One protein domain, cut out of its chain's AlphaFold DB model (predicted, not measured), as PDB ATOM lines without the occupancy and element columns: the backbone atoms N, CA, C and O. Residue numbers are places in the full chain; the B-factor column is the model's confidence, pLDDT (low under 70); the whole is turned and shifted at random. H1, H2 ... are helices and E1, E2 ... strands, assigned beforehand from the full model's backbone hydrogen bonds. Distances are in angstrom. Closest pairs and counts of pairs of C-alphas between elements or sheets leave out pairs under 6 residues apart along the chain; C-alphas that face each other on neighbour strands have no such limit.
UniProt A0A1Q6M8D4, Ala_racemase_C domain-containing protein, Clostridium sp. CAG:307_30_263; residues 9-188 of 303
ATOM      1  N   TYR A   9     -44.021  -9.267   7.504       98.00
ATOM      2  CA  TYR A   9     -43.279  -9.850   8.624       98.00
ATOM      3  C   TYR A   9     -43.630 -11.315   8.910       98.00
ATOM      4  O   TYR A   9     -42.807 -12.015   9.498       98.00
ATOM      5  N   ASP A  10     -44.780 -11.816   8.453       98.00
ATOM      6  CA  ASP A  10     -45.112 -13.239   8.583       98.00
ATOM      7  C   ASP A  10     -44.219 -14.092   7.680       98.00
ATOM      8  O   ASP A  10     -43.760 -15.159   8.087       98.00
ATOM      9  N   ILE A  11     -43.881 -13.595   6.485       97.44
ATOM     10  CA  ILE A  11     -42.893 -14.245   5.611       97.44
ATOM     11  C   ILE A  11     -41.520 -14.278   6.293       97.44
ATOM     12  O   ILE A  11     -40.886 -15.333   6.330       97.44
ATOM     13  N   ILE A  12     -41.092 -13.171   6.908       98.44
ATOM     14  CA  ILE A  12     -39.835 -13.115   7.674       98.44
ATOM     15  C   ILE A  12     -39.852 -14.130   8.823       98.44
ATOM     16  O   ILE A  12     -38.909 -14.907   8.974       98.44
ATOM     17  N   LYS A  13     -40.939 -14.183   9.600       98.50
ATOM     18  CA  LYS A  13     -41.119 -15.145  10.696       98.50
ATOM     19  C   LYS A  13     -41.043 -16.589  10.196       98.50
ATOM     20  O   LYS A  13     -40.328 -17.404  10.773       98.50
ATOM     21  N   ASN A  14     -41.707 -16.900   9.086       98.25
ATOM     22  CA  ASN A  14     -41.666 -18.224   8.468       98.25
ATOM     23  C   ASN A  14     -40.263 -18.586   7.958       98.25
ATOM     24  O   ASN A  14     -39.825 -19.730   8.094       98.25
ATOM     25  N   ASN A  15     -39.532 -17.626   7.394       97.69
ATOM     26  CA  ASN A  15     -38.156 -17.831   6.947       97.69
ATOM     27  C   ASN A  15     -37.209 -18.088   8.126       97.69
ATOM     28  O   ASN A  15     -36.397 -19.015   8.053       97.69
ATOM     29  N   LEU A  16     -37.352 -17.328   9.218       98.00
ATOM     30  CA  LEU A  16     -36.608 -17.508  10.469       98.00
ATOM     31  C   LEU A  16     -36.903 -18.858  11.132       98.00
ATOM     32  O   LEU A  16     -35.977 -19.515  11.593       98.00
ATOM     33  N   ALA A  17     -38.160 -19.316  11.125       97.56
ATOM     34  CA  ALA A  17     -38.564 -20.597  11.718       97.56
ATOM     35  C   ALA A  17     -37.893 -21.812  11.050       97.56
ATOM     36  O   ALA A  17     -37.834 -22.895  11.623       97.56
ATOM     37  N   ARG A  18     -37.364 -21.634   9.835       95.06
ATOM     38  CA  ARG A  18     -36.610 -22.650   9.086       95.06
ATOM     39  C   ARG A  18     -35.098 -22.571   9.327       95.06
ATOM     40  O   ARG A  18     -34.346 -23.136   8.528       95.06
ATOM     41  N   LEU A  19     -34.637 -21.789  10.300       94.50
ATOM     42  CA  LEU A  19     -33.227 -21.645  10.663       94.50
ATOM     43  C   LEU A  19     -32.991 -22.232  12.055       94.50
ATOM     44  O   LEU A  19     -33.835 -22.130  12.940       94.50
ATOM     45  N   SER A  20     -31.819 -22.822  12.253       93.25
ATOM     46  CA  SER A  20     -31.359 -23.279  13.563       93.25
ATOM     47  C   SER A  20     -30.942 -22.093  14.437       93.25
ATOM     48  O   SER A  20     -30.377 -21.120  13.936       93.25
ATOM     49  N   LEU A  21     -31.143 -22.186  15.754       94.31
ATOM     50  CA  LEU A  21     -30.824 -21.101  16.699       94.31
ATOM     51  C   LEU A  21     -29.324 -20.776  16.812       94.31
ATOM     52  O   LEU A  21     -28.969 -19.698  17.279       94.31
ATOM     53  N   ASN A  22     -28.439 -21.661  16.340       92.19
ATOM     54  CA  ASN A  22     -27.006 -21.374  16.201       92.19
ATOM     55  C   ASN A  22     -26.682 -20.472  14.988       92.19
ATOM     56  O   ASN A  22     -25.525 -20.121  14.770       92.19
ATOM     57  N   THR A  23     -27.677 -20.090  14.183       95.88
ATOM     58  CA  THR A  23     -27.489 -19.184  13.047       95.88
ATOM     59  C   THR A  23     -27.212 -17.761  13.526       95.88
ATOM     60  O   THR A  23     -27.938 -17.210  14.351       95.88
ATOM     61  N   LEU A  24     -26.204 -17.124  12.930       98.19
ATOM     62  CA  LEU A  24     -25.914 -15.708  13.114       98.19
ATOM     63  C   LEU A  24     -26.743 -14.904  12.100       98.19
ATOM     64  O   LEU A  24     -26.537 -15.026  10.890       98.19
ATOM     65  N   LEU A  25     -27.677 -14.080  12.568       98.62
ATOM     66  CA  LEU A  25     -28.587 -13.345  11.687       98.62
ATOM     67  C   LEU A  25     -27.972 -12.027  11.216       98.62
ATOM     68  O   LEU A  25     -27.577 -11.191  12.022       98.62
ATOM     69  N   VAL A  26     -27.898 -11.814   9.905       98.38
ATOM     70  CA  VAL A  26     -27.308 -10.608   9.317       98.38
ATOM     71  C   VAL A  26     -28.385  -9.540   9.135       98.38
ATOM     72  O   VAL A  26     -29.244  -9.660   8.262       98.38
ATOM     73  N   LEU A  27     -28.302  -8.481   9.941       98.31
ATOM     74  CA  LEU A  27     -29.280  -7.392  10.024       98.31
ATOM     75  C   LEU A  27     -28.733  -6.035   9.530       98.31
ATOM     76  O   LEU A  27     -29.334  -4.997   9.780       98.31
ATOM     77  N   LYS A  28     -27.593  -6.020   8.831       96.06
ATOM     78  CA  LYS A  28     -27.019  -4.799   8.234       96.06
ATOM     79  C   LYS A  28     -27.982  -4.089   7.270       96.06
ATOM     80  O   LYS A  28     -28.892  -4.720   6.731       96.06
ATOM     81  N   ASP A  29     -27.702  -2.813   7.008       95.31
ATOM     82  CA  ASP A  29     -28.419  -1.984   6.027       95.31
ATOM     83  C   ASP A  29     -29.930  -1.950   6.311       95.31
ATOM     84  O   ASP A  29     -30.750  -2.272   5.452       95.31
ATOM     85  N   ASP A  30     -30.279  -1.641   7.565       95.94
ATOM     86  CA  ASP A  30     -31.651  -1.654   8.085       95.94
ATOM     87  C   ASP A  30     -32.373  -2.998   7.868       95.94
ATOM     88  O   ASP A  30     -33.481  -3.065   7.335       95.94
ATOM     89  N   ALA A  31     -31.698  -4.103   8.208       97.19
ATOM     90  CA  ALA A  31     -32.152  -5.457   7.892       97.19
ATOM     91  C   ALA A  31     -32.525  -5.616   6.407       97.19
ATOM     92  O   ALA A  31     -33.596  -6.112   6.069       97.19
ATOM     93  N   TYR A  32     -31.630  -5.186   5.511       95.75
ATOM     94  CA  TYR A  32     -31.828  -5.235   4.059       95.75
ATOM     95  C   TYR A  32     -33.057  -4.415   3.616       95.75
ATOM     96  O   TYR A  32     -33.799  -4.804   2.713       95.75
ATOM     97  N   GLY A  33     -33.278  -3.277   4.282       93.75
ATOM     98  CA  GLY A  33     -34.429  -2.400   4.084       93.75
ATOM     99  C   GLY A  33     -35.753  -2.963   4.610       93.75
ATOM    100  O   GLY A  33     -36.804  -2.559   4.107       93.75
ATOM    101  N   CYS A  34     -35.707  -3.905   5.560       96.19
ATOM    102  CA  CYS A  34     -36.874  -4.531   6.189       96.19
ATOM    103  C   CYS A  34     -37.138  -4.045   7.625       96.19
ATOM    104  O   CYS A  34     -37.832  -4.749   8.355       96.19
ATOM    105  N   ASP A  35     -36.625  -2.874   8.026       96.44
ATOM    106  CA  ASP A  35     -36.715  -2.322   9.388       96.44
ATOM    107  C   ASP A  35     -35.962  -3.185  10.416       96.44
ATOM    108  O   ASP A  35     -36.471  -4.170  10.967       96.44
ATOM    109  N   LEU A  36     -34.727  -2.767  10.719       98.06
ATOM    110  CA  LEU A  36     -33.838  -3.386  11.702       98.06
ATOM    111  C   LEU A  36     -34.564  -3.664  13.015       98.06
ATOM    112  O   LEU A  36     -34.426  -4.747  13.583       98.06
ATOM    113  N   LYS A  37     -35.321  -2.687  13.525       98.31
ATOM    114  CA  LYS A  37     -35.902  -2.754  14.868       98.31
ATOM    115  C   LYS A  37     -36.979  -3.826  14.935       98.31
ATOM    116  O   LYS A  37     -37.014  -4.585  15.907       98.31
ATOM    117  N   LYS A  38     -37.826  -3.915  13.904       98.25
ATOM    118  CA  LYS A  38     -38.877  -4.936  13.819       98.25
ATOM    119  C   LYS A  38     -38.302  -6.329  13.602       98.25
ATOM    120  O   LYS A  38     -38.661  -7.243  14.344       98.25
ATOM    121  N   VAL A  39     -37.376  -6.492  12.656       98.62
ATOM    122  CA  VAL A  39     -36.741  -7.796  12.397       98.62
ATOM    123  C   VAL A  39     -35.966  -8.278  13.622       98.62
ATOM    124  O   VAL A  39     -36.058  -9.453  13.986       98.62
ATOM    125  N   LEU A  40     -35.252  -7.381  14.306       98.81
ATOM    126  CA  LEU A  40     -34.558  -7.690  15.552       98.81
ATOM    127  C   LEU A  40     -35.532  -8.168  16.637       98.81
ATOM    128  O   LEU A  40     -35.272  -9.182  17.276       98.81
ATOM    129  N   ALA A  41     -36.652  -7.472  16.849       98.75
ATOM    130  CA  ALA A  41     -37.635  -7.870  17.857       98.75
ATOM    131  C   ALA A  41     -38.233  -9.256  17.568       98.75
ATOM    132  O   ALA A  41     -38.258 -10.103  18.461       98.75
ATOM    133  N   ILE A  42     -38.639  -9.510  16.319       98.62
ATOM    134  CA  ILE A  42     -39.187 -10.807  15.891       98.62
ATOM    135  C   ILE A  42     -38.154 -11.915  16.100       98.62
ATOM    136  O   ILE A  42     -38.432 -12.915  16.757       98.62
ATOM    137  N   SER A  43     -36.944 -11.737  15.571       98.62
ATOM    138  CA  SER A  43     -35.893 -12.753  15.672       98.62
ATOM    139  C   SER A  43     -35.466 -13.015  17.119       98.62
ATOM    140  O   SER A  43     -35.293 -14.169  17.508       98.62
ATOM    141  N   TYR A  44     -35.374 -11.983  17.955       98.62
ATOM    142  CA  TYR A  44     -35.068 -12.154  19.370       98.62
ATOM    143  C   TYR A  44     -36.155 -12.952  20.109       98.62
ATOM    144  O   TYR A  44     -35.837 -13.893  20.842       98.62
ATOM    145  N   GLN A  45     -37.435 -12.637  19.880       98.44
ATOM    146  CA  GLN A  45     -38.567 -13.385  20.447       98.44
ATOM    147  C   GLN A  45     -38.578 -14.854  20.006       98.44
ATOM    148  O   GLN A  45     -38.991 -15.723  20.768       98.44
ATOM    149  N   MET A  46     -38.075 -15.146  18.806       98.50
ATOM    150  CA  MET A  46     -37.925 -16.509  18.289       98.50
ATOM    151  C   MET A  46     -36.708 -17.264  18.849       98.50
ATOM    152  O   MET A  46     -36.487 -18.410  18.471       98.50
ATOM    153  N   GLY A  47     -35.920 -16.653  19.739       98.38
ATOM    154  CA  GLY A  47     -34.802 -17.312  20.425       98.38
ATOM    155  C   GLY A  47     -33.419 -17.032  19.834       98.38
ATOM    156  O   GLY A  47     -32.423 -17.495  20.387       98.38
ATOM    157  N   PHE A  48     -33.309 -16.250  18.756       98.56
ATOM    158  CA  PHE A  48     -31.999 -15.884  18.211       98.56
ATOM    159  C   PHE A  48     -31.289 -14.892  19.132       98.56
ATOM    160  O   PHE A  48     -31.895 -13.954  19.656       98.56
ATOM    161  N   ARG A  49     -29.987 -15.101  19.335       98.19
ATOM    162  CA  ARG A  49     -29.157 -14.246  20.197       98.19
ATOM    163  C   ARG A  49     -27.949 -13.655  19.499       98.19
ATOM    164  O   ARG A  49     -27.370 -12.722  20.036       98.19
ATOM    165  N   PHE A  50     -27.578 -14.147  18.320       98.44
ATOM    166  CA  PHE A  50     -26.385 -13.689  17.619       98.44
ATOM    167  C   PHE A  50     -26.753 -12.958  16.329       98.44
ATOM    168  O   PHE A  50     -27.357 -13.528  15.420       98.44
ATOM    169  N   PHE A  51     -26.343 -11.696  16.238       98.69
ATOM    170  CA  PHE A  51     -26.633 -10.806  15.122       98.69
ATOM    171  C   PHE A  51     -25.344 -10.318  14.453       98.69
ATOM    172  O   PHE A  51     -24.277 -10.279  15.060       98.69
ATOM    173  N   CYS A  52     -25.423  -9.951  13.178       98.69
ATOM    174  CA  CYS A  52     -24.319  -9.376  12.419       98.69
ATOM    175  C   CYS A  52     -24.753  -8.060  11.772       98.69
ATOM    176  O   CYS A  52     -25.778  -8.022  11.090       98.69
ATOM    177  N   VAL A  53     -23.948  -7.014  11.914       98.19
ATOM    178  CA  VAL A  53     -24.205  -5.673  11.352       98.19
ATOM    179  C   VAL A  53     -22.943  -5.125  10.681       98.19
ATOM    180  O   VAL A  53     -21.926  -5.814  10.668       98.19
ATOM    181  N   LEU A  54     -22.989  -3.926  10.088       95.75
ATOM    182  CA  LEU A  54     -21.805  -3.289   9.482       95.75
ATOM    183  C   LEU A  54     -21.163  -2.208  10.349       95.75
ATOM    184  O   LEU A  54     -19.980  -1.949  10.162       95.75
ATOM    185  N   ASN A  55     -21.922  -1.594  11.257       95.81
ATOM    186  CA  ASN A  55     -21.476  -0.413  11.985       95.81
ATOM    187  C   ASN A  55     -21.728  -0.511  13.495       95.81
ATOM    188  O   ASN A  55     -22.543  -1.313  13.964       95.81
ATOM    189  N   ALA A  56     -21.017   0.314  14.261       96.25
ATOM    190  CA  ALA A  56     -21.119   0.348  15.712       96.25
ATOM    191  C   ALA A  56     -22.464   0.887  16.211       96.25
ATOM    192  O   ALA A  56     -22.885   0.510  17.301       96.25
ATOM    193  N   ILE A  57     -23.144   1.747  15.444       96.25
ATOM    194  CA  ILE A  57     -24.439   2.322  15.837       96.25
ATOM    195  C   ILE A  57     -25.480   1.206  15.968       96.25
ATOM    196  O   ILE A  57     -26.076   1.044  17.034       96.25
ATOM    197  N   ASP A  58     -25.626   0.376  14.935       97.44
ATOM    198  CA  ASP A  58     -26.540  -0.768  14.939       97.44
ATOM    199  C   ASP A  58     -26.132  -1.795  16.001       97.44
ATOM    200  O   ASP A  58     -26.981  -2.346  16.705       97.44
ATOM    201  N   ALA A  59     -24.824  -2.031  16.166       97.81
ATOM    202  CA  ALA A  59     -24.326  -2.969  17.167       97.81
ATOM    203  C   ALA A  59     -24.679  -2.527  18.590       97.81
ATOM    204  O   ALA A  59     -25.225  -3.317  19.363       97.81
ATOM    205  N   ASN A  60     -24.415  -1.260  18.916       96.31
ATOM    206  CA  ASN A  60     -24.723  -0.667  20.213       96.31
ATOM    207  C   ASN A  60     -26.235  -0.617  20.464       96.31
ATOM    208  O   ASN A  60     -26.684  -0.895  21.579       96.31
ATOM    209  N   TYR A  61     -27.040  -0.339  19.434       97.75
ATOM    210  CA  TYR A  61     -28.496  -0.411  19.533       97.75
ATOM    211  C   TYR A  61     -28.971  -1.817  19.935       97.75
ATOM    212  O   TYR A  61     -29.734  -1.960  20.889       97.75
ATOM    213  N   ILE A  62     -28.481  -2.869  19.273       98.44
ATOM    214  CA  ILE A  62     -28.888  -4.251  19.569       98.44
ATOM    215  C   ILE A  62     -28.511  -4.650  21.003       98.44
ATOM    216  O   ILE A  62     -29.374  -5.100  21.759       98.44
ATOM    217  N   VAL A  63     -27.248  -4.454  21.406       98.06
ATOM    218  CA  VAL A  63     -26.781  -4.891  22.738       98.06
ATOM    219  C   VAL A  63     -27.336  -4.050  23.887       98.06
ATOM    220  O   VAL A  63     -27.409  -4.553  25.008       98.06
ATOM    221  N   SER A  64     -27.728  -2.795  23.641       97.00
ATOM    222  CA  SER A  64     -28.435  -1.978  24.638       97.00
ATOM    223  C   SER A  64     -29.894  -2.397  24.794       97.00
ATOM    224  O   SER A  64     -30.452  -2.271  25.882       97.00
ATOM    225  N   LYS A  65     -30.511  -2.932  23.731       98.00
ATOM    226  CA  LYS A  65     -31.903  -3.385  23.758       98.00
ATOM    227  C   LYS A  65     -32.079  -4.741  24.439       98.00
ATOM    228  O   LYS A  65     -33.068  -4.923  25.144       98.00
ATOM    229  N   TYR A  66     -31.148  -5.672  24.228       98.06
ATOM    230  CA  TYR A  66     -31.227  -7.035  24.756       98.06
ATOM    231  C   TYR A  66     -29.932  -7.415  25.476       98.06
ATOM    232  O   TYR A  66     -28.847  -7.355  24.900       98.06
ATOM    233  N   SER A  67     -30.020  -7.807  26.749       95.50
ATOM    234  CA  SER A  67     -28.854  -8.022  27.623       95.50
ATOM    235  C   SER A  67     -28.060  -9.295  27.323       95.50
ATOM    236  O   SER A  67     -26.890  -9.381  27.684       95.50
ATOM    237  N   ASP A  68     -28.663 -10.265  26.641       97.56
ATOM    238  CA  ASP A  68     -28.073 -11.554  26.260       97.56
ATOM    239  C   ASP A  68     -27.866 -11.689  24.738       97.56
ATOM    240  O   ASP A  68     -27.578 -12.776  24.239       97.56
ATOM    241  N   SER A  69     -27.989 -10.591  23.982       98.12
ATOM    242  CA  SER A  69     -27.657 -10.575  22.555       98.12
ATOM    243  C   SER A  69     -26.165 -10.364  22.314       98.12
ATOM    244  O   SER A  69     -25.514  -9.587  23.012       98.12
ATOM    245  N   TYR A  70     -25.656 -10.946  21.245       98.44
ATOM    246  CA  TYR A  70     -24.288 -10.839  20.774       98.44
ATOM    247  C   TYR A  70     -24.278 -10.264  19.365       98.44
ATOM    248  O   TYR A  70     -25.149 -10.591  18.555       98.44
ATOM    249  N   VAL A  71     -23.302  -9.413  19.058       98.56
ATOM    250  CA  VAL A  71     -23.217  -8.753  17.755       98.56
ATOM    251  C   VAL A  71     -21.818  -8.860  17.187       98.56
ATOM    252  O   VAL A  71     -20.863  -8.434  17.821       98.56
ATOM    253  N   LEU A  72     -21.695  -9.361  15.961       98.38
ATOM    254  CA  LEU A  72     -20.475  -9.255  15.165       98.38
ATOM    255  C   LEU A  72     -20.582  -8.073  14.198       98.38
ATOM    256  O   LEU A  72     -21.473  -8.036  13.346       98.38
ATOM    257  N   ILE A  73     -19.635  -7.140  14.278       97.75
ATOM    258  CA  ILE A  73     -19.457  -6.101  13.263       97.75
ATOM    259  C   ILE A  73     -18.678  -6.712  12.094       97.75
ATOM    260  O   ILE A  73     -17.501  -7.082  12.194       97.75
ATOM    261  N   LEU A  74     -19.368  -6.863  10.968       93.69
ATOM    262  CA  LEU A  74     -18.807  -7.333   9.713       93.69
ATOM    263  C   LEU A  74     -18.062  -6.173   9.047       93.69
ATOM    264  O   LEU A  74     -18.676  -5.193   8.649       93.69
ATOM    265  N   GLY A  75     -16.752  -6.301   8.851       85.56
ATOM    266  CA  GLY A  75     -15.969  -5.295   8.130       85.56
ATOM    267  C   GLY A  75     -14.782  -4.795   8.932       85.56
ATOM    268  O   GLY A  75     -14.190  -5.556   9.687       85.56
ATOM    269  N   LYS A  76     -14.400  -3.539   8.706       86.00
ATOM    270  CA  LYS A  76     -13.161  -2.944   9.233       86.00
ATOM    271  C   LYS A  76     -13.377  -1.827  10.241       86.00
ATOM    272  O   LYS A  76     -12.407  -1.221  10.685       86.00
ATOM    273  N   GLU A  77     -14.626  -1.552  10.592       90.19
ATOM    274  CA  GLU A  77     -14.921  -0.543  11.594       90.19
ATOM    275  C   GLU A  77     -14.317  -0.954  12.939       90.19
ATOM    276  O   GLU A  77     -14.603  -2.027  13.476       90.19
ATOM    277  N   LYS A  78     -13.449  -0.089  13.464       90.44
ATOM    278  CA  LYS A  78     -12.878  -0.223  14.799       90.44
ATOM    279  C   LYS A  78     -13.724   0.614  15.741       90.44
ATOM    280  O   LYS A  78     -13.890   1.811  15.531       90.44
ATOM    281  N   THR A  79     -14.241  -0.019  16.782       94.19
ATOM    282  CA  THR A  79     -15.025   0.650  17.818       94.19
ATOM    283  C   THR A  79     -14.682   0.068  19.178       94.19
ATOM    284  O   THR A  79     -14.233  -1.075  19.282       94.19
ATOM    285  N   ILE A  80     -14.875   0.867  20.219       94.94
ATOM    286  CA  ILE A  80     -14.719   0.437  21.604       94.94
ATOM    287  C   ILE A  80     -16.126   0.316  22.171       94.94
ATOM    288  O   ILE A  80     -16.872   1.292  22.212       94.94
ATOM    289  N   SER A  81     -16.493  -0.889  22.602       92.69
ATOM    290  CA  SER A  81     -17.746  -1.128  23.310       92.69
ATOM    291  C   SER A  81     -17.454  -1.429  24.770       92.69
ATOM    292  O   SER A  81     -16.529  -2.173  25.099       92.69
ATOM    293  N   ILE A  82     -18.277  -0.872  25.654       88.75
ATOM    294  CA  ILE A  82     -18.230  -1.176  27.088       88.75
ATOM    295  C   ILE A  82     -18.609  -2.647  27.318       88.75
ATOM    296  O   ILE A  82     -18.077  -3.310  28.206       88.75
ATOM    297  N   THR A  83     -19.504  -3.186  26.487       92.38
ATOM    298  CA  THR A  83     -19.937  -4.582  26.582       92.38
ATOM    299  C   THR A  83     -18.952  -5.496  25.852       92.38
ATOM    300  O   THR A  83     -18.535  -5.207  24.731       92.38
ATOM    301  N   LYS A  84     -18.670  -6.674  26.418       95.69
ATOM    302  CA  LYS A  84     -17.928  -7.750  25.730       95.69
ATOM    303  C   LYS A  84     -18.814  -8.596  24.799       95.69
ATOM    304  O   LYS A  84     -18.438  -9.700  24.425       95.69
ATOM    305  N   ARG A  85     -20.001  -8.091  24.436       97.38
ATOM    306  CA  ARG A  85     -20.957  -8.744  23.523       97.38
ATOM    307  C   ARG A  85     -20.912  -8.174  22.102       97.38
ATOM    308  O   ARG A  85     -21.614  -8.677  21.230       97.38
ATOM    309  N   VAL A  86     -20.097  -7.141  21.870       97.94
ATOM    310  CA  VAL A  86     -19.793  -6.609  20.537       97.94
ATOM    311  C   VAL A  86     -18.434  -7.142  20.100       97.94
ATOM    312  O   VAL A  86     -17.416  -6.836  20.716       97.94
ATOM    313  N   PHE A  87     -18.436  -7.929  19.030       97.81
ATOM    314  CA  PHE A  87     -17.262  -8.545  18.438       97.81
ATOM    315  C   PHE A  87     -16.808  -7.771  17.207       97.81
ATOM    316  O   PHE A  87     -17.607  -7.475  16.313       97.81
ATOM    317  N   LEU A  88     -15.512  -7.483  17.136       97.75
ATOM    318  CA  LEU A  88     -14.889  -6.918  15.940       97.75
ATOM    319  C   LEU A  88     -14.454  -8.028  14.978       97.75
ATOM    320  O   LEU A  88     -14.257  -9.174  15.375       97.75
ATOM    321  N   THR A  89     -14.272  -7.698  13.702       97.44
ATOM    322  CA  THR A  89     -13.580  -8.591  12.766       97.44
ATOM    323  C   THR A  89     -12.080  -8.295  12.816       97.44
ATOM    324  O   THR A  89     -11.667  -7.168  12.556       97.44
ATOM    325  N   VAL A  90     -11.268  -9.315  13.091       96.62
ATOM    326  CA  VAL A  90      -9.802  -9.248  13.012       96.62
ATOM    327  C   VAL A  90      -9.343 -10.073  11.823       96.62
ATOM    328  O   VAL A  90      -9.771 -11.209  11.648       96.62
ATOM    329  N   GLU A  91      -8.452  -9.523  11.008       92.88
ATOM    330  CA  GLU A  91      -7.772 -10.305   9.970       92.88
ATOM    331  C   GLU A  91      -6.252 -10.222  10.055       92.88
ATOM    332  O   GLU A  91      -5.590 -10.887   9.284       92.88
ATOM    333  N   GLY A  92      -5.662  -9.440  10.955       92.31
ATOM    334  CA  GLY A  92      -4.206  -9.373  11.070       92.31
ATOM    335  C   GLY A  92      -3.743  -8.521  12.241       92.31
ATOM    336  O   GLY A  92      -4.558  -8.025  13.022       92.31
ATOM    337  N   GLU A  93      -2.428  -8.322  12.331       93.69
ATOM    338  CA  GLU A  93      -1.777  -7.781  13.529       93.69
ATOM    339  C   GLU A  93      -2.268  -6.381  13.926       93.69
ATOM    340  O   GLU A  93      -2.478  -6.115  15.103       93.69
ATOM    341  N   SER A  94      -2.541  -5.490  12.966       94.31
ATOM    342  CA  SER A  94      -3.062  -4.143  13.268       94.31
ATOM    343  C   SER A  94      -4.440  -4.170  13.947       94.31
ATOM    344  O   SER A  94      -4.735  -3.355  14.828       94.31
ATOM    345  N   ASP A  95      -5.309  -5.097  13.545       96.38
ATOM    346  CA  ASP A  95      -6.638  -5.252  14.143       96.38
ATOM    347  C   ASP A  95      -6.528  -5.959  15.498       96.38
ATOM    348  O   ASP A  95      -7.171  -5.551  16.467       96.38
ATOM    349  N   PHE A  96      -5.654  -6.964  15.589       97.25
ATOM    350  CA  PHE A  96      -5.384  -7.688  16.825       97.25
ATOM    351  C   PHE A  96      -4.772  -6.792  17.906       97.25
ATOM    352  O   PHE A  96      -5.229  -6.802  19.048       97.25
ATOM    353  N   SER A  97      -3.798  -5.958  17.546       97.38
ATOM    354  CA  SER A  97      -3.187  -4.967  18.434       97.38
ATOM    355  C   SER A  97      -4.218  -3.970  18.971       97.38
ATOM    356  O   SER A  97      -4.208  -3.663  20.163       97.38
ATOM    357  N   PHE A  98      -5.160  -3.513  18.135       97.69
ATOM    358  CA  PHE A  98      -6.279  -2.682  18.593       97.69
ATOM    359  C   PHE A  98      -7.154  -3.432  19.605       97.69
ATOM    360  O   PHE A  98      -7.454  -2.901  20.674       97.69
ATOM    361  N   CYS A  99      -7.525  -4.677  19.291       97.44
ATOM    362  CA  CYS A  99      -8.361  -5.488  20.169       97.44
ATOM    363  C   CYS A  99      -7.685  -5.757  21.515       97.44
ATOM    364  O   CYS A  99      -8.322  -5.580  22.545       97.44
ATOM    365  N   LYS A 100      -6.386  -6.077  21.534       97.69
ATOM    366  CA  LYS A 100      -5.617  -6.241  22.776       97.69
ATOM    367  C   LYS A 100      -5.546  -4.944  23.580       97.69
ATOM    368  O   LYS A 100      -5.855  -4.959  24.767       97.69
ATOM    369  N   LYS A 101      -5.214  -3.818  22.937       97.62
ATOM    370  CA  LYS A 101      -5.097  -2.508  23.604       97.62
ATOM    371  C   LYS A 101      -6.385  -2.101  24.325       97.62
ATOM    372  O   LYS A 101      -6.318  -1.573  25.430       97.62
ATOM    373  N   TYR A 102      -7.538  -2.334  23.705       97.25
ATOM    374  CA  TYR A 102      -8.842  -1.936  24.248       97.25
ATOM    375  C   TYR A 102      -9.644  -3.104  24.833       97.25
ATOM    376  O   TYR A 102     -10.824  -2.954  25.153       97.25
ATOM    377  N   ASN A 103      -9.008  -4.270  24.995       96.94
ATOM    378  CA  ASN A 103      -9.621  -5.491  25.509       96.94
ATOM    379  C   ASN A 103     -10.917  -5.882  24.754       96.94
ATOM    380  O   ASN A 103     -11.898  -6.309  25.357       96.94
ATOM    381  N   MET A 104     -10.983  -5.659  23.442       97.44
ATOM    382  CA  MET A 104     -12.173  -5.939  22.634       97.44
ATOM    383  C   MET A 104     -12.188  -7.399  22.176       97.44
ATOM    384  O   MET A 104     -11.198  -7.848  21.596       97.44
ATOM    385  N   PRO A 105     -13.293  -8.139  22.375       97.44
ATOM    386  CA  PRO A 105     -13.410  -9.478  21.830       97.44
ATOM    387  C   PRO A 105     -13.649  -9.404  20.316       97.44
ATOM    388  O   PRO A 105     -14.189  -8.424  19.790       97.44
ATOM    389  N   PHE A 106     -13.241 -10.436  19.591       97.62
ATOM    390  CA  PHE A 106     -13.250 -10.414  18.134       97.62
ATOM    391  C   PHE A 106     -13.473 -11.787  17.519       97.62
ATOM    392  O   PHE A 106     -13.332 -12.815  18.170       97.62
ATOM    393  N   HIS A 107     -13.808 -11.799  16.234       97.56
ATOM    394  CA  HIS A 107     -13.789 -12.997  15.412       97.56
ATOM    395  C   HIS A 107     -12.686 -12.889  14.357       97.56
ATOM    396  O   HIS A 107     -12.602 -11.886  13.639       97.56
ATOM    397  N   TYR A 108     -11.858 -13.928  14.239       96.62
ATOM    398  CA  TYR A 108     -10.797 -13.991  13.242       96.62
ATOM    399  C   TYR A 108     -11.347 -14.376  11.869       96.62
ATOM    400  O   TYR A 108     -12.060 -15.372  11.716       96.62
ATOM    401  N   LYS A 109     -10.998 -13.597  10.846       95.94
ATOM    402  CA  LYS A 109     -11.420 -13.838   9.472       95.94
ATOM    403  C   LYS A 109     -10.315 -14.480   8.652       95.94
ATOM    404  O   LYS A 109      -9.297 -13.863   8.344       95.94
ATOM    405  N   ILE A 110     -10.586 -15.693   8.197       93.94
ATOM    406  CA  ILE A 110      -9.729 -16.441   7.288       93.94
ATOM    407  C   ILE A 110     -10.013 -16.016   5.845       93.94
ATOM    408  O   ILE A 110     -11.167 -15.876   5.420       93.94
ATOM    409  N   LYS A 111      -8.940 -15.838   5.074       91.94
ATOM    410  CA  LYS A 111      -8.997 -15.556   3.641       91.94
ATOM    411  C   LYS A 111      -9.582 -16.747   2.875       91.94
ATOM    412  O   LYS A 111      -9.063 -17.858   2.938       91.94
ATOM    413  N   SER A 112     -10.628 -16.497   2.094       88.00
ATOM    414  CA  SER A 112     -11.192 -17.441   1.117       88.00
ATOM    415  C   SER A 112     -10.873 -17.011  -0.316       88.00
ATOM    416  O   SER A 112     -10.287 -15.946  -0.535       88.00
ATOM    417  N   LYS A 113     -11.317 -17.780  -1.322       86.56
ATOM    418  CA  LYS A 113     -11.162 -17.394  -2.733       86.56
ATOM    419  C   LYS A 113     -11.993 -16.176  -3.125       86.56
ATOM    420  O   LYS A 113     -11.762 -15.627  -4.197       86.56
ATOM    421  N   MET A 114     -12.891 -15.697  -2.257       85.06
ATOM    422  CA  MET A 114     -13.545 -14.402  -2.458       85.06
ATOM    423  C   MET A 114     -12.527 -13.244  -2.476       85.06
ATOM    424  O   MET A 114     -12.822 -12.198  -3.040       85.06
ATOM    425  N   ASN A 115     -11.344 -13.409  -1.860       84.31
ATOM    426  CA  ASN A 115     -10.232 -12.445  -1.889       84.31
ATOM    427  C   ASN A 115     -10.600 -10.996  -1.506       84.31
ATOM    428  O   ASN A 115      -9.947 -10.055  -1.940       84.31
ATOM    429  N   ARG A 116     -11.628 -10.811  -0.669       84.62
ATOM    430  CA  ARG A 116     -12.078  -9.483  -0.224       84.62
ATOM    431  C   ARG A 116     -11.444  -9.046   1.098       84.62
ATOM    432  O   ARG A 116     -11.007  -7.916   1.226       84.62
ATOM    433  N   PHE A 117     -11.453  -9.936   2.084       86.88
ATOM    434  CA  PHE A 117     -10.972  -9.709   3.449       86.88
ATOM    435  C   PHE A 117     -10.490 -11.042   4.032       86.88
ATOM    436  O   PHE A 117     -10.908 -12.104   3.556       86.88
ATOM    437  N   GLY A 118      -9.713 -10.973   5.107       89.56
ATOM    438  CA  GLY A 118      -9.131 -12.113   5.804       89.56
ATOM    439  C   GLY A 118      -7.671 -12.369   5.434       89.56
ATOM    440  O   GLY A 118      -7.212 -11.974   4.360       89.56
ATOM    441  N   ASN A 119      -6.964 -13.097   6.298       91.75
ATOM    442  CA  ASN A 119      -5.599 -13.574   6.054       91.75
ATOM    443  C   ASN A 119      -5.480 -15.090   6.233       91.75
ATOM    444  O   ASN A 119      -6.457 -15.781   6.529       91.75
ATOM    445  N   LYS A 120      -4.271 -15.616   5.999       91.88
ATOM    446  CA  LYS A 120      -3.912 -16.969   6.441       91.88
ATOM    447  C   LYS A 120      -4.096 -17.069   7.955       91.88
ATOM    448  O   LYS A 120      -4.042 -16.056   8.644       91.88
ATOM    449  N   ILE A 121      -4.335 -18.270   8.460       91.44
ATOM    450  CA  ILE A 121      -4.443 -18.485   9.903       91.44
ATOM    451  C   ILE A 121      -3.158 -18.043  10.597       91.44
ATOM    452  O   ILE A 121      -2.061 -18.349  10.133       91.44
ATOM    453  N   ASP A 122      -3.345 -17.325  11.697       92.81
ATOM    454  CA  ASP A 122      -2.303 -16.965  12.642       92.81
ATOM    455  C   ASP A 122      -2.665 -17.581  13.995       92.81
ATOM    456  O   ASP A 122      -3.640 -17.178  14.638       92.81
ATOM    457  N   ASP A 123      -1.894 -18.583  14.411       91.38
ATOM    458  CA  ASP A 123      -2.125 -19.318  15.652       91.38
ATOM    459  C   ASP A 123      -2.075 -18.416  16.890       91.38
ATOM    460  O   ASP A 123      -2.817 -18.663  17.839       91.38
ATOM    461  N   ASN A 124      -1.252 -17.360  16.889       92.88
ATOM    462  CA  ASN A 124      -1.132 -16.453  18.032       92.88
ATOM    463  C   ASN A 124      -2.399 -15.616  18.212       92.88
ATOM    464  O   ASN A 124      -2.812 -15.337  19.338       92.88
ATOM    465  N   ILE A 125      -3.022 -15.216  17.102       95.50
ATOM    466  CA  ILE A 125      -4.271 -14.449  17.119       95.50
ATOM    467  C   ILE A 125      -5.439 -15.370  17.466       95.50
ATOM    468  O   ILE A 125      -6.266 -15.035  18.312       95.50
ATOM    469  N   VAL A 126      -5.501 -16.536  16.824       94.06
ATOM    470  CA  VAL A 126      -6.639 -17.453  16.934       94.06
ATOM    471  C   VAL A 126      -6.704 -18.151  18.296       94.06
ATOM    472  O   VAL A 126      -7.801 -18.426  18.775       94.06
ATOM    473  N   LYS A 127      -5.562 -18.419  18.942       92.69
ATOM    474  CA  LYS A 127      -5.511 -19.020  20.289       92.69
ATOM    475  C   LYS A 127      -5.659 -17.997  21.421       92.69
ATOM    476  O   LYS A 127      -5.630 -18.383  22.583       92.69
ATOM    477  N   ASN A 128      -5.778 -16.705  21.114       95.31
ATOM    478  CA  ASN A 128      -5.942 -15.673  22.132       95.31
ATOM    479  C   ASN A 128      -7.345 -15.716  22.759       95.31
ATOM    480  O   ASN A 128      -8.326 -15.889  22.043       95.31
ATOM    481  N   ASP A 129      -7.458 -15.443  24.060       95.06
ATOM    482  CA  ASP A 129      -8.741 -15.476  24.784       95.06
ATOM    483  C   ASP A 129      -9.778 -14.449  24.293       95.06
ATOM    484  O   ASP A 129     -10.977 -14.621  24.512       95.06
ATOM    485  N   LEU A 130      -9.338 -13.375  23.624       96.62
ATOM    486  CA  LEU A 130     -10.233 -12.403  22.986       96.62
ATOM    487  C   LEU A 130     -10.779 -12.891  21.642       96.62
ATOM    488  O   LEU A 130     -11.743 -12.310  21.136       96.62
ATOM    489  N   CYS A 131     -10.188 -13.935  21.056       97.12
ATOM    490  CA  CYS A 131     -10.738 -14.589  19.883       97.12
ATOM    491  C   CYS A 131     -11.959 -15.409  20.321       97.12
ATOM    492  O   CYS A 131     -11.861 -16.396  21.043       97.12
ATOM    493  N   MET A 132     -13.138 -14.952  19.907       96.81
ATOM    494  CA  MET A 132     -14.440 -15.516  20.271       96.81
ATOM    495  C   MET A 132     -15.101 -16.280  19.122       96.81
ATOM    496  O   MET A 132     -16.005 -17.081  19.366       96.81
ATOM    497  N   GLY A 133     -14.577 -16.153  17.901       96.25
ATOM    498  CA  GLY A 133     -14.956 -17.020  16.795       96.25
ATOM    499  C   GLY A 133     -14.003 -16.960  15.612       96.25
ATOM    500  O   GLY A 133     -13.175 -16.060  15.495       96.25
ATOM    501  N   ILE A 134     -14.145 -17.914  14.698       95.94
ATOM    502  CA  ILE A 134     -13.367 -17.984  13.457       95.94
ATOM    503  C   ILE A 134     -14.323 -18.120  12.288       95.94
ATOM    504  O   ILE A 134     -15.290 -18.887  12.343       95.94
ATOM    505  N   TYR A 135     -14.042 -17.402  11.202       95.81
ATOM    506  CA  TYR A 135     -14.887 -17.493  10.028       95.81
ATOM    507  C   TYR A 135     -14.205 -17.235   8.705       95.81
ATOM    508  O   TYR A 135     -13.217 -16.521   8.607       95.81
ATOM    509  N   ALA A 136     -14.826 -17.747   7.649       94.75
ATOM    510  CA  ALA A 136     -14.552 -17.353   6.276       94.75
ATOM    511  C   ALA A 136     -15.864 -17.065   5.539       94.75
ATOM    512  O   ALA A 136     -16.970 -17.292   6.051       94.75
ATOM    513  N   HIS A 137     -15.772 -16.534   4.322       94.12
ATOM    514  CA  HIS A 137     -16.931 -16.312   3.461       94.12
ATOM    515  C   HIS A 137     -16.727 -16.976   2.107       94.12
ATOM    516  O   HIS A 137     -15.746 -16.683   1.436       94.12
ATOM    517  N   ILE A 138     -17.654 -17.840   1.707       91.81
ATOM    518  CA  ILE A 138     -17.612 -18.523   0.414       91.81
ATOM    519  C   ILE A 138     -18.208 -17.607  -0.652       91.81
ATOM    520  O   ILE A 138     -19.261 -17.008  -0.443       91.81
ATOM    521  N   GLY A 139     -17.481 -17.450  -1.760       88.44
ATOM    522  CA  GLY A 139     -17.833 -16.539  -2.857       88.44
ATOM    523  C   GLY A 139     -18.490 -17.226  -4.057       88.44
ATOM    524  O   GLY A 139     -18.679 -16.592  -5.091       88.44
ATOM    525  N   TYR A 140     -18.792 -18.520  -3.947       90.00
ATOM    526  CA  TYR A 140     -19.318 -19.330  -5.041       90.00
ATOM    527  C   TYR A 140     -20.782 -19.708  -4.828       90.00
ATOM    528  O   TYR A 140     -21.215 -19.959  -3.707       90.00
ATOM    529  N   TYR A 141     -21.507 -19.820  -5.941       87.56
ATOM    530  CA  TYR A 141     -22.852 -20.402  -6.007       87.56
ATOM    531  C   TYR A 141     -22.857 -21.788  -6.672       87.56
ATOM    532  O   TYR A 141     -23.801 -22.555  -6.512       87.56
ATOM    533  N   ASP A 142     -21.786 -22.128  -7.395       92.00
ATOM    534  CA  ASP A 142     -21.595 -23.459  -7.965       92.00
ATOM    535  C   ASP A 142     -21.363 -24.499  -6.856       92.00
ATOM    536  O   ASP A 142     -20.471 -24.343  -6.017       92.00
ATOM    537  N   LYS A 143     -22.144 -25.584  -6.874       90.50
ATOM    538  CA  LYS A 143     -22.127 -26.610  -5.819       90.50
ATOM    539  C   LYS A 143     -20.763 -27.290  -5.672       90.50
ATOM    540  O   LYS A 143     -20.370 -27.609  -4.551       90.50
ATOM    541  N   ASN A 144     -20.037 -27.513  -6.769       92.25
ATOM    542  CA  ASN A 144     -18.737 -28.183  -6.722       92.25
ATOM    543  C   ASN A 144     -17.672 -27.260  -6.126       92.25
ATOM    544  O   ASN A 144     -16.931 -27.678  -5.235       92.25
ATOM    545  N   LYS A 145     -17.647 -25.990  -6.538       93.25
ATOM    546  CA  LYS A 145     -16.746 -24.981  -5.962       93.25
ATOM    547  C   LYS A 145     -17.042 -24.719  -4.484       93.25
ATOM    548  O   LYS A 145     -16.108 -24.618  -3.695       93.25
ATOM    549  N   ILE A 146     -18.318 -24.695  -4.084       92.50
ATOM    550  CA  ILE A 146     -18.717 -24.608  -2.670       92.50
ATOM    551  C   ILE A 146     -18.127 -25.777  -1.870       92.50
ATOM    552  O   ILE A 146     -17.478 -25.547  -0.852       92.50
ATOM    553  N   LYS A 147     -18.300 -27.023  -2.333       91.44
ATOM    554  CA  LYS A 147     -17.741 -28.208  -1.655       91.44
ATOM    555  C   LYS A 147     -16.218 -28.124  -1.517       91.44
ATOM    556  O   LYS A 147     -15.680 -28.457  -0.463       91.44
ATOM    557  N   GLN A 148     -15.527 -27.657  -2.558       92.38
ATOM    558  CA  GLN A 148     -14.077 -27.457  -2.528       92.38
ATOM    559  C   GLN A 148     -13.663 -26.402  -1.492       92.38
ATOM    560  O   GLN A 148     -12.736 -26.648  -0.723       92.38
ATOM    561  N   GLU A 149     -14.353 -25.259  -1.424       92.12
ATOM    562  CA  GLU A 149     -14.055 -24.221  -0.428       92.12
ATOM    563  C   GLU A 149     -14.377 -24.655   1.003       92.12
ATOM    564  O   GLU A 149     -13.603 -24.347   1.904       92.12
ATOM    565  N   ILE A 150     -15.463 -25.404   1.217       92.31
ATOM    566  CA  ILE A 150     -15.777 -25.991   2.528       92.31
ATOM    567  C   ILE A 150     -14.634 -26.905   2.968       92.31
ATOM    568  O   ILE A 150     -14.116 -26.738   4.067       92.31
ATOM    569  N   LYS A 151     -14.177 -27.820   2.100       91.94
ATOM    570  CA  LYS A 151     -13.051 -28.711   2.412       91.94
ATOM    571  C   LYS A 151     -11.770 -27.925   2.708       91.94
ATOM    572  O   LYS A 151     -11.072 -28.230   3.670       91.94
ATOM    573  N   ALA A 152     -11.469 -26.901   1.909       91.38
ATOM    574  CA  ALA A 152     -10.296 -26.053   2.113       91.38
ATOM    575  C   ALA A 152     -10.363 -25.252   3.424       91.38
ATOM    576  O   ALA A 152      -9.330 -25.030   4.054       91.38
ATOM    577  N   PHE A 153     -11.556 -24.817   3.835       91.94
ATOM    578  CA  PHE A 153     -11.781 -24.169   5.123       91.94
ATOM    579  C   PHE A 153     -11.613 -25.160   6.276       91.94
ATOM    580  O   PHE A 153     -10.824 -24.890   7.176       91.94
ATOM    581  N   SER A 154     -12.268 -26.325   6.216       90.56
ATOM    582  CA  SER A 154     -12.158 -27.368   7.245       90.56
ATOM    583  C   SER A 154     -10.709 -27.799   7.470       90.56
ATOM    584  O   SER A 154     -10.272 -27.856   8.612       90.56
ATOM    585  N   ASN A 155      -9.939 -28.000   6.395       90.69
ATOM    586  CA  ASN A 155      -8.522 -28.362   6.484       90.69
ATOM    587  C   ASN A 155      -7.667 -27.305   7.198       90.69
ATOM    588  O   ASN A 155      -6.691 -27.650   7.855       90.69
ATOM    589  N   GLN A 156      -8.000 -26.020   7.043       89.44
ATOM    590  CA  GLN A 156      -7.268 -24.938   7.700       89.44
ATOM    591  C   GLN A 156      -7.524 -24.915   9.210       89.44
ATOM    592  O   GLN A 156      -6.631 -24.563   9.972       89.44
ATOM    593  N   ILE A 157      -8.715 -25.321   9.650       89.06
ATOM    594  CA  ILE A 157      -9.117 -25.262  11.060       89.06
ATOM    595  C   ILE A 157      -9.027 -26.609  11.790       89.06
ATOM    596  O   ILE A 157      -9.400 -26.670  12.955       89.06
ATOM    597  N   THR A 158      -8.532 -27.678  11.151       86.88
ATOM    598  CA  THR A 158      -8.513 -29.045  11.714       86.88
ATOM    599  C   THR A 158      -7.918 -29.119  13.124       86.88
ATOM    600  O   THR A 158      -8.424 -29.856  13.962       86.88
ATOM    601  N   ASN A 159      -6.874 -28.333  13.404       83.81
ATOM    602  CA  ASN A 159      -6.168 -28.337  14.693       83.81
ATOM    603  C   ASN A 159      -6.590 -27.187  15.620       83.81
ATOM    604  O   ASN A 159      -5.886 -26.865  16.577       83.81
ATOM    605  N   ILE A 160      -7.712 -26.536  15.321       83.06
ATOM    606  CA  ILE A 160      -8.173 -25.357  16.040       83.06
ATOM    607  C   ILE A 160      -9.472 -25.692  16.750       83.06
ATOM    608  O   ILE A 160     -10.524 -25.845  16.132       83.06
ATOM    609  N   ASN A 161      -9.394 -25.764  18.074       81.25
ATOM    610  CA  ASN A 161     -10.569 -25.917  18.911       81.25
ATOM    611  C   ASN A 161     -11.089 -24.532  19.309       81.25
ATOM    612  O   ASN A 161     -10.470 -23.848  20.123       81.25
ATOM    613  N   HIS A 162     -12.207 -24.108  18.723       84.44
ATOM    614  CA  HIS A 162     -12.810 -22.810  19.010       84.44
ATOM    615  C   HIS A 162     -14.300 -22.944  19.316       84.44
ATOM    616  O   HIS A 162     -15.027 -23.658  18.631       84.44
ATOM    617  N   LYS A 163     -14.775 -22.159  20.293       78.94
ATOM    618  CA  LYS A 163     -16.183 -22.094  20.722       78.94
ATOM    619  C   LYS A 163     -17.191 -21.791  19.604       78.94
ATOM    620  O   LYS A 163     -18.342 -22.195  19.716       78.94
ATOM    621  N   LEU A 164     -16.793 -21.063  18.556       93.56
ATOM    622  CA  LEU A 164     -17.690 -20.662  17.481       93.56
ATOM    623  C   LEU A 164     -16.951 -20.617  16.145       93.56
ATOM    624  O   LEU A 164     -16.099 -19.765  15.903       93.56
ATOM    625  N   ILE A 165     -17.328 -21.526  15.255       94.25
ATOM    626  CA  ILE A 165     -16.861 -21.566  13.874       94.25
ATOM    627  C   ILE A 165     -18.060 -21.284  12.982       94.25
ATOM    628  O   ILE A 165     -19.105 -21.931  13.102       94.25
ATOM    629  N   HIS A 166     -17.920 -20.310  12.082       95.44
ATOM    630  CA  HIS A 166     -18.994 -19.963  11.163       95.44
ATOM    631  C   HIS A 166     -18.523 -19.727   9.729       95.44
ATOM    632  O   HIS A 166     -17.448 -19.191   9.476       95.44
ATOM    633  N   LEU A 167     -19.343 -20.081   8.741       94.56
ATOM    634  CA  LEU A 167     -18.941 -20.065   7.331       94.56
ATOM    635  C   LEU A 167     -20.045 -19.515   6.430       94.56
ATOM    636  O   LEU A 167     -21.226 -19.756   6.647       94.56
ATOM    637  N   GLY A 168     -19.641 -18.750   5.413       93.12
ATOM    638  CA  GLY A 168     -20.532 -18.297   4.341       93.12
ATOM    639  C   GLY A 168     -21.788 -17.574   4.828       93.12
ATOM    640  O   GLY A 168     -21.725 -16.784   5.771       93.12
ATOM    641  N   GLY A 169     -22.902 -17.792   4.131       93.81
ATOM    642  CA  GLY A 169     -24.193 -17.207   4.482       93.81
ATOM    643  C   GLY A 169     -25.372 -17.937   3.851       93.81
ATOM    644  O   GLY A 169     -25.316 -19.152   3.697       93.81
ATOM    645  N   SER A 170     -26.423 -17.210   3.464       93.44
ATOM    646  CA  SER A 170     -27.699 -17.778   2.987       93.44
ATOM    647  C   SER A 170     -27.566 -18.874   1.915       93.44
ATOM    648  O   SER A 170     -28.327 -19.833   1.931       93.44
ATOM    649  N   HIS A 171     -26.587 -18.760   1.011       90.19
ATOM    650  CA  HIS A 171     -26.352 -19.713  -0.082       90.19
ATOM    651  C   HIS A 171     -25.831 -21.091   0.378       90.19
ATOM    652  O   HIS A 171     -25.797 -22.019  -0.421       90.19
ATOM    653  N   LEU A 172     -25.430 -21.234   1.647       90.12
ATOM    654  CA  LEU A 172     -24.981 -22.496   2.251       90.12
ATOM    655  C   LEU A 172     -26.034 -23.131   3.169       90.12
ATOM    656  O   LEU A 172     -25.739 -24.075   3.895       90.12
ATOM    657  N   LYS A 173     -27.265 -22.612   3.194       86.31
ATOM    658  CA  LYS A 173     -28.317 -23.185   4.037       86.31
ATOM    659  C   LYS A 173     -28.541 -24.662   3.675       86.31
ATOM    660  O   LYS A 173     -28.757 -24.986   2.511       86.31
ATOM    661  N   GLY A 174     -28.508 -25.531   4.687       81.25
ATOM    662  CA  GLY A 174     -28.715 -26.974   4.531       81.25
ATOM    663  C   GLY A 174     -27.510 -27.746   3.980       81.25
ATOM    664  O   GLY A 174     -27.681 -28.887   3.569       81.25
ATOM    665  N   THR A 175     -26.313 -27.146   3.928       80.00
ATOM    666  CA  THR A 175     -25.096 -27.842   3.465       80.00
ATOM    667  C   THR A 175     -24.134 -28.242   4.584       80.00
ATOM    668  O   THR A 175     -23.196 -28.993   4.320       80.00
ATOM    669  N   LEU A 176     -24.324 -27.728   5.803       79.19
ATOM    670  CA  LEU A 176     -23.408 -27.882   6.932       79.19
ATOM    671  C   LEU A 176     -24.196 -28.053   8.233       79.19
ATOM    672  O   LEU A 176     -24.938 -27.148   8.605       79.19
ATOM    673  N   ASP A 177     -23.974 -29.162   8.938       72.38
ATOM    674  CA  ASP A 177     -24.668 -29.445  10.205       72.38
ATOM    675  C   ASP A 177     -23.900 -28.919  11.433       72.38
ATOM    676  O   ASP A 177     -24.500 -28.467  12.405       72.38
ATOM    677  N   ASN A 178     -22.562 -28.890  11.366       77.56
ATOM    678  CA  ASN A 178     -21.686 -28.582  12.512       77.56
ATOM    679  C   ASN A 178     -21.021 -27.195  12.454       77.56
ATOM    680  O   ASN A 178     -20.149 -26.889  13.263       77.56
ATOM    681  N   ILE A 179     -21.385 -26.356  11.482       87.88
ATOM    682  CA  ILE A 179     -20.806 -25.018  11.304       87.88
ATOM    683  C   ILE A 179     -21.935 -23.998  11.282       87.88
ATOM    684  O   ILE A 179     -22.878 -24.118  10.502       87.88
ATOM    685  N   SER A 180     -21.815 -22.959  12.107       93.62
ATOM    686  CA  SER A 180     -22.820 -21.898  12.151       93.62
ATOM    687  C   SER A 180     -22.789 -21.076  10.857       93.62
ATOM    688  O   SER A 180     -21.733 -20.805  10.283       93.62
ATOM    689  N   LEU A 181     -23.947 -20.642  10.370       95.44
ATOM    690  CA  LEU A 181     -24.043 -19.832   9.152       95.44
ATOM    691  C   LEU A 181     -24.364 -18.380   9.494       95.44
ATOM    692  O   LEU A 181     -24.997 -18.096  10.507       95.44
ATOM    693  N   ARG A 182     -23.956 -17.452   8.620       96.81
ATOM    694  CA  ARG A 182     -24.375 -16.043   8.700       96.81
ATOM    695  C   ARG A 182     -25.487 -15.763   7.697       96.81
ATOM    696  O   ARG A 182     -25.219 -15.379   6.556       96.81
ATOM    697  N   VAL A 183     -26.732 -16.013   8.080       97.00
ATOM    698  CA  VAL A 183     -27.868 -15.918   7.154       97.00
ATOM    699  C   VAL A 183     -28.366 -14.475   7.087       97.00
ATOM    700  O   VAL A 183     -28.633 -13.860   8.109       97.00
ATOM    701  N   GLY A 184     -28.459 -13.938   5.870       96.62
ATOM    702  CA  GLY A 184     -28.969 -12.593   5.585       96.62
ATOM    703  C   GLY A 184     -30.153 -12.677   4.636       96.62
ATOM    704  O   GLY A 184     -31.265 -12.922   5.070       96.62
ATOM    705  N   MET A 185     -29.899 -12.579   3.324       94.81
ATOM    706  CA  MET A 185     -30.940 -12.514   2.281       94.81
ATOM    707  C   MET A 185     -32.095 -13.529   2.413       94.81
ATOM    708  O   MET A 185     -33.237 -13.171   2.169       94.81
ATOM    709  N   ALA A 186     -31.831 -14.771   2.840       95.38
ATOM    710  CA  ALA A 186     -32.878 -15.790   2.974       95.38
ATOM    711  C   ALA A 186     -33.896 -15.498   4.094       95.38
ATOM    712  O   ALA A 186     -34.950 -16.121   4.114       95.38
ATOM    713  N   ILE A 187     -33.600 -14.577   5.018       97.44
ATOM    714  CA  ILE A 187     -34.557 -14.086   6.021       97.44
ATOM    715  C   ILE A 187     -35.649 -13.254   5.336       97.44
ATOM    716  O   ILE A 187     -36.825 -13.375   5.669       97.44
ATOM    717  N   TYR A 188     -35.260 -12.442   4.355       96.31
ATOM    718  CA  TYR A 188     -36.091 -11.398   3.745       96.31
ATOM    719  C   TYR A 188     -36.737 -11.826   2.427       96.31
ATOM    720  O   TYR A 188     -37.489 -11.061   1.826       96.31
TER     721      TYR A 188
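This is residues 9 to 188 of the 303 residues of the protein "Ala_racemase_C domain-containing protein" of Clostridium sp. CAG:307_30_263 (UniProt A0A1Q6M8D4). The core is a closed barrel of eight parallel strands, E1 to E8, with H2, H4, H5, H6 and H7 round its outside and H3 and H8 also packed on it. H1 sits off the barrel, on H3 and H8, with the first and last printed residues near each other there. The 180 printed residues include eight named helices and eight named strands, in the order H1 E1 H2 H3 E2 H4 E3 E4 H5 E5 H6 E6 H7 E7 E8 H8, and the class is mixed, helices and strands. The whole is compact, with a radius of gyration of the C-alphas of 15.7 A and spans of 43 by 42 by 25 A.

The strands of the barrel are E1, residues 24 to 26; E2, 50 to 53; E3, 70 to 73; E4, 86 to 90, 12.8 A long; E5, 106 to 109; E6, 131 to 136, the longest at 14.4 A; E7, 165 to 169, 12.7 A long; and E8, 180 to 183. E1 begins at C-alpha 24, (-25.914, -15.708, 13.114). The helices are H1, residues 9 to 17, 12.1 A long; H2, 28 to 33; H3, 36 to 45, 14.1 A long; H4, 56 to 65, 14.0 A long; H5, 93 to 101, 11.8 A long; H6, 123 to 126; H7, 143 to 157, the longest at 21.4 A; and H8, 185 to 188. H1 begins at C-alpha 9, (-43.279, -9.850, 8.624), and H8 ends at C-alpha 188, (-36.091, -11.398, 3.745).

Round the ring, E1 and E2 have N 52 and O 25 at 2.7 A, E2 and E3 have N 51 and O 70 at 2.8 A, E3 and E4 have N 87 and O 71 at 2.8 A, and E4 and E5 have N 107 and O 88 at 2.8 A, each within hydrogen-bond range. Further round, within the same range, E5 and E6 have N 108 and O 133 at 2.8 A, E6 and E7 have N 166 and O 134 at 3.0 A, E7 and E8 have N 167 and O 180 at 2.9 A, and E8 and E1 close the ring with N 26 and O 183 at 2.8 A. Strand-helix-strand units, two parallel neighbour strands with helices between them along the chain, are E1, H2 H3, E2; E2, H4, E3; E4, H5, E5; E5, H6, E6; and E6, H7, E7, each with a right-handed crossover. H4 lies over E3 and only just over E2, where 3 of its C-alphas fall; its height over the sheet is 9.0 A, and its closest C-alphas to E3 are those of Ala 59 and Val 71, 5.9 A apart. H5 is on the barrel at a height over the sheet of 9.3 A; its closest C-alphas to E4 are those of Phe 96 and Val 90, 6.0 A apart. H6 lies over E5 at a height of 9.5 A. The closest C-alphas of H7 and E6 are those of Phe 153 and Ala 136, 7.4 A apart, and H7 touches no helix. H2 and H3 touch only at the corner, with the C-alphas of Asp 30 and Leu 36 closest at 4.6 A. H1 is not on the barrel. It touches H3 at a steep tilt of 47 degrees, the same way, with the C-alphas of Lys 13 and Ile 42 closest at 7.0 A. H1 also touches H8, with the C-alphas of Asn 15 and Ile 187 closest at 5.3 A. In H1, H2, H3, H4, H5 and H7 every O i to N i+4 pair is within hydrogen-bond range; H6 and H8 are too short for such a pair.

The two C-alphas farthest apart are those of Asp 10 and Asn 124, at 45.1 A, while those of Tyr 9 and Tyr 188 are 8.8 A apart. The printed part has no cut. The long links are E3 to E4, 12 residues, and E5 to H6, 13 residues. The mean pLDDT of the printed part is 94.0, and no printed residue is under 70.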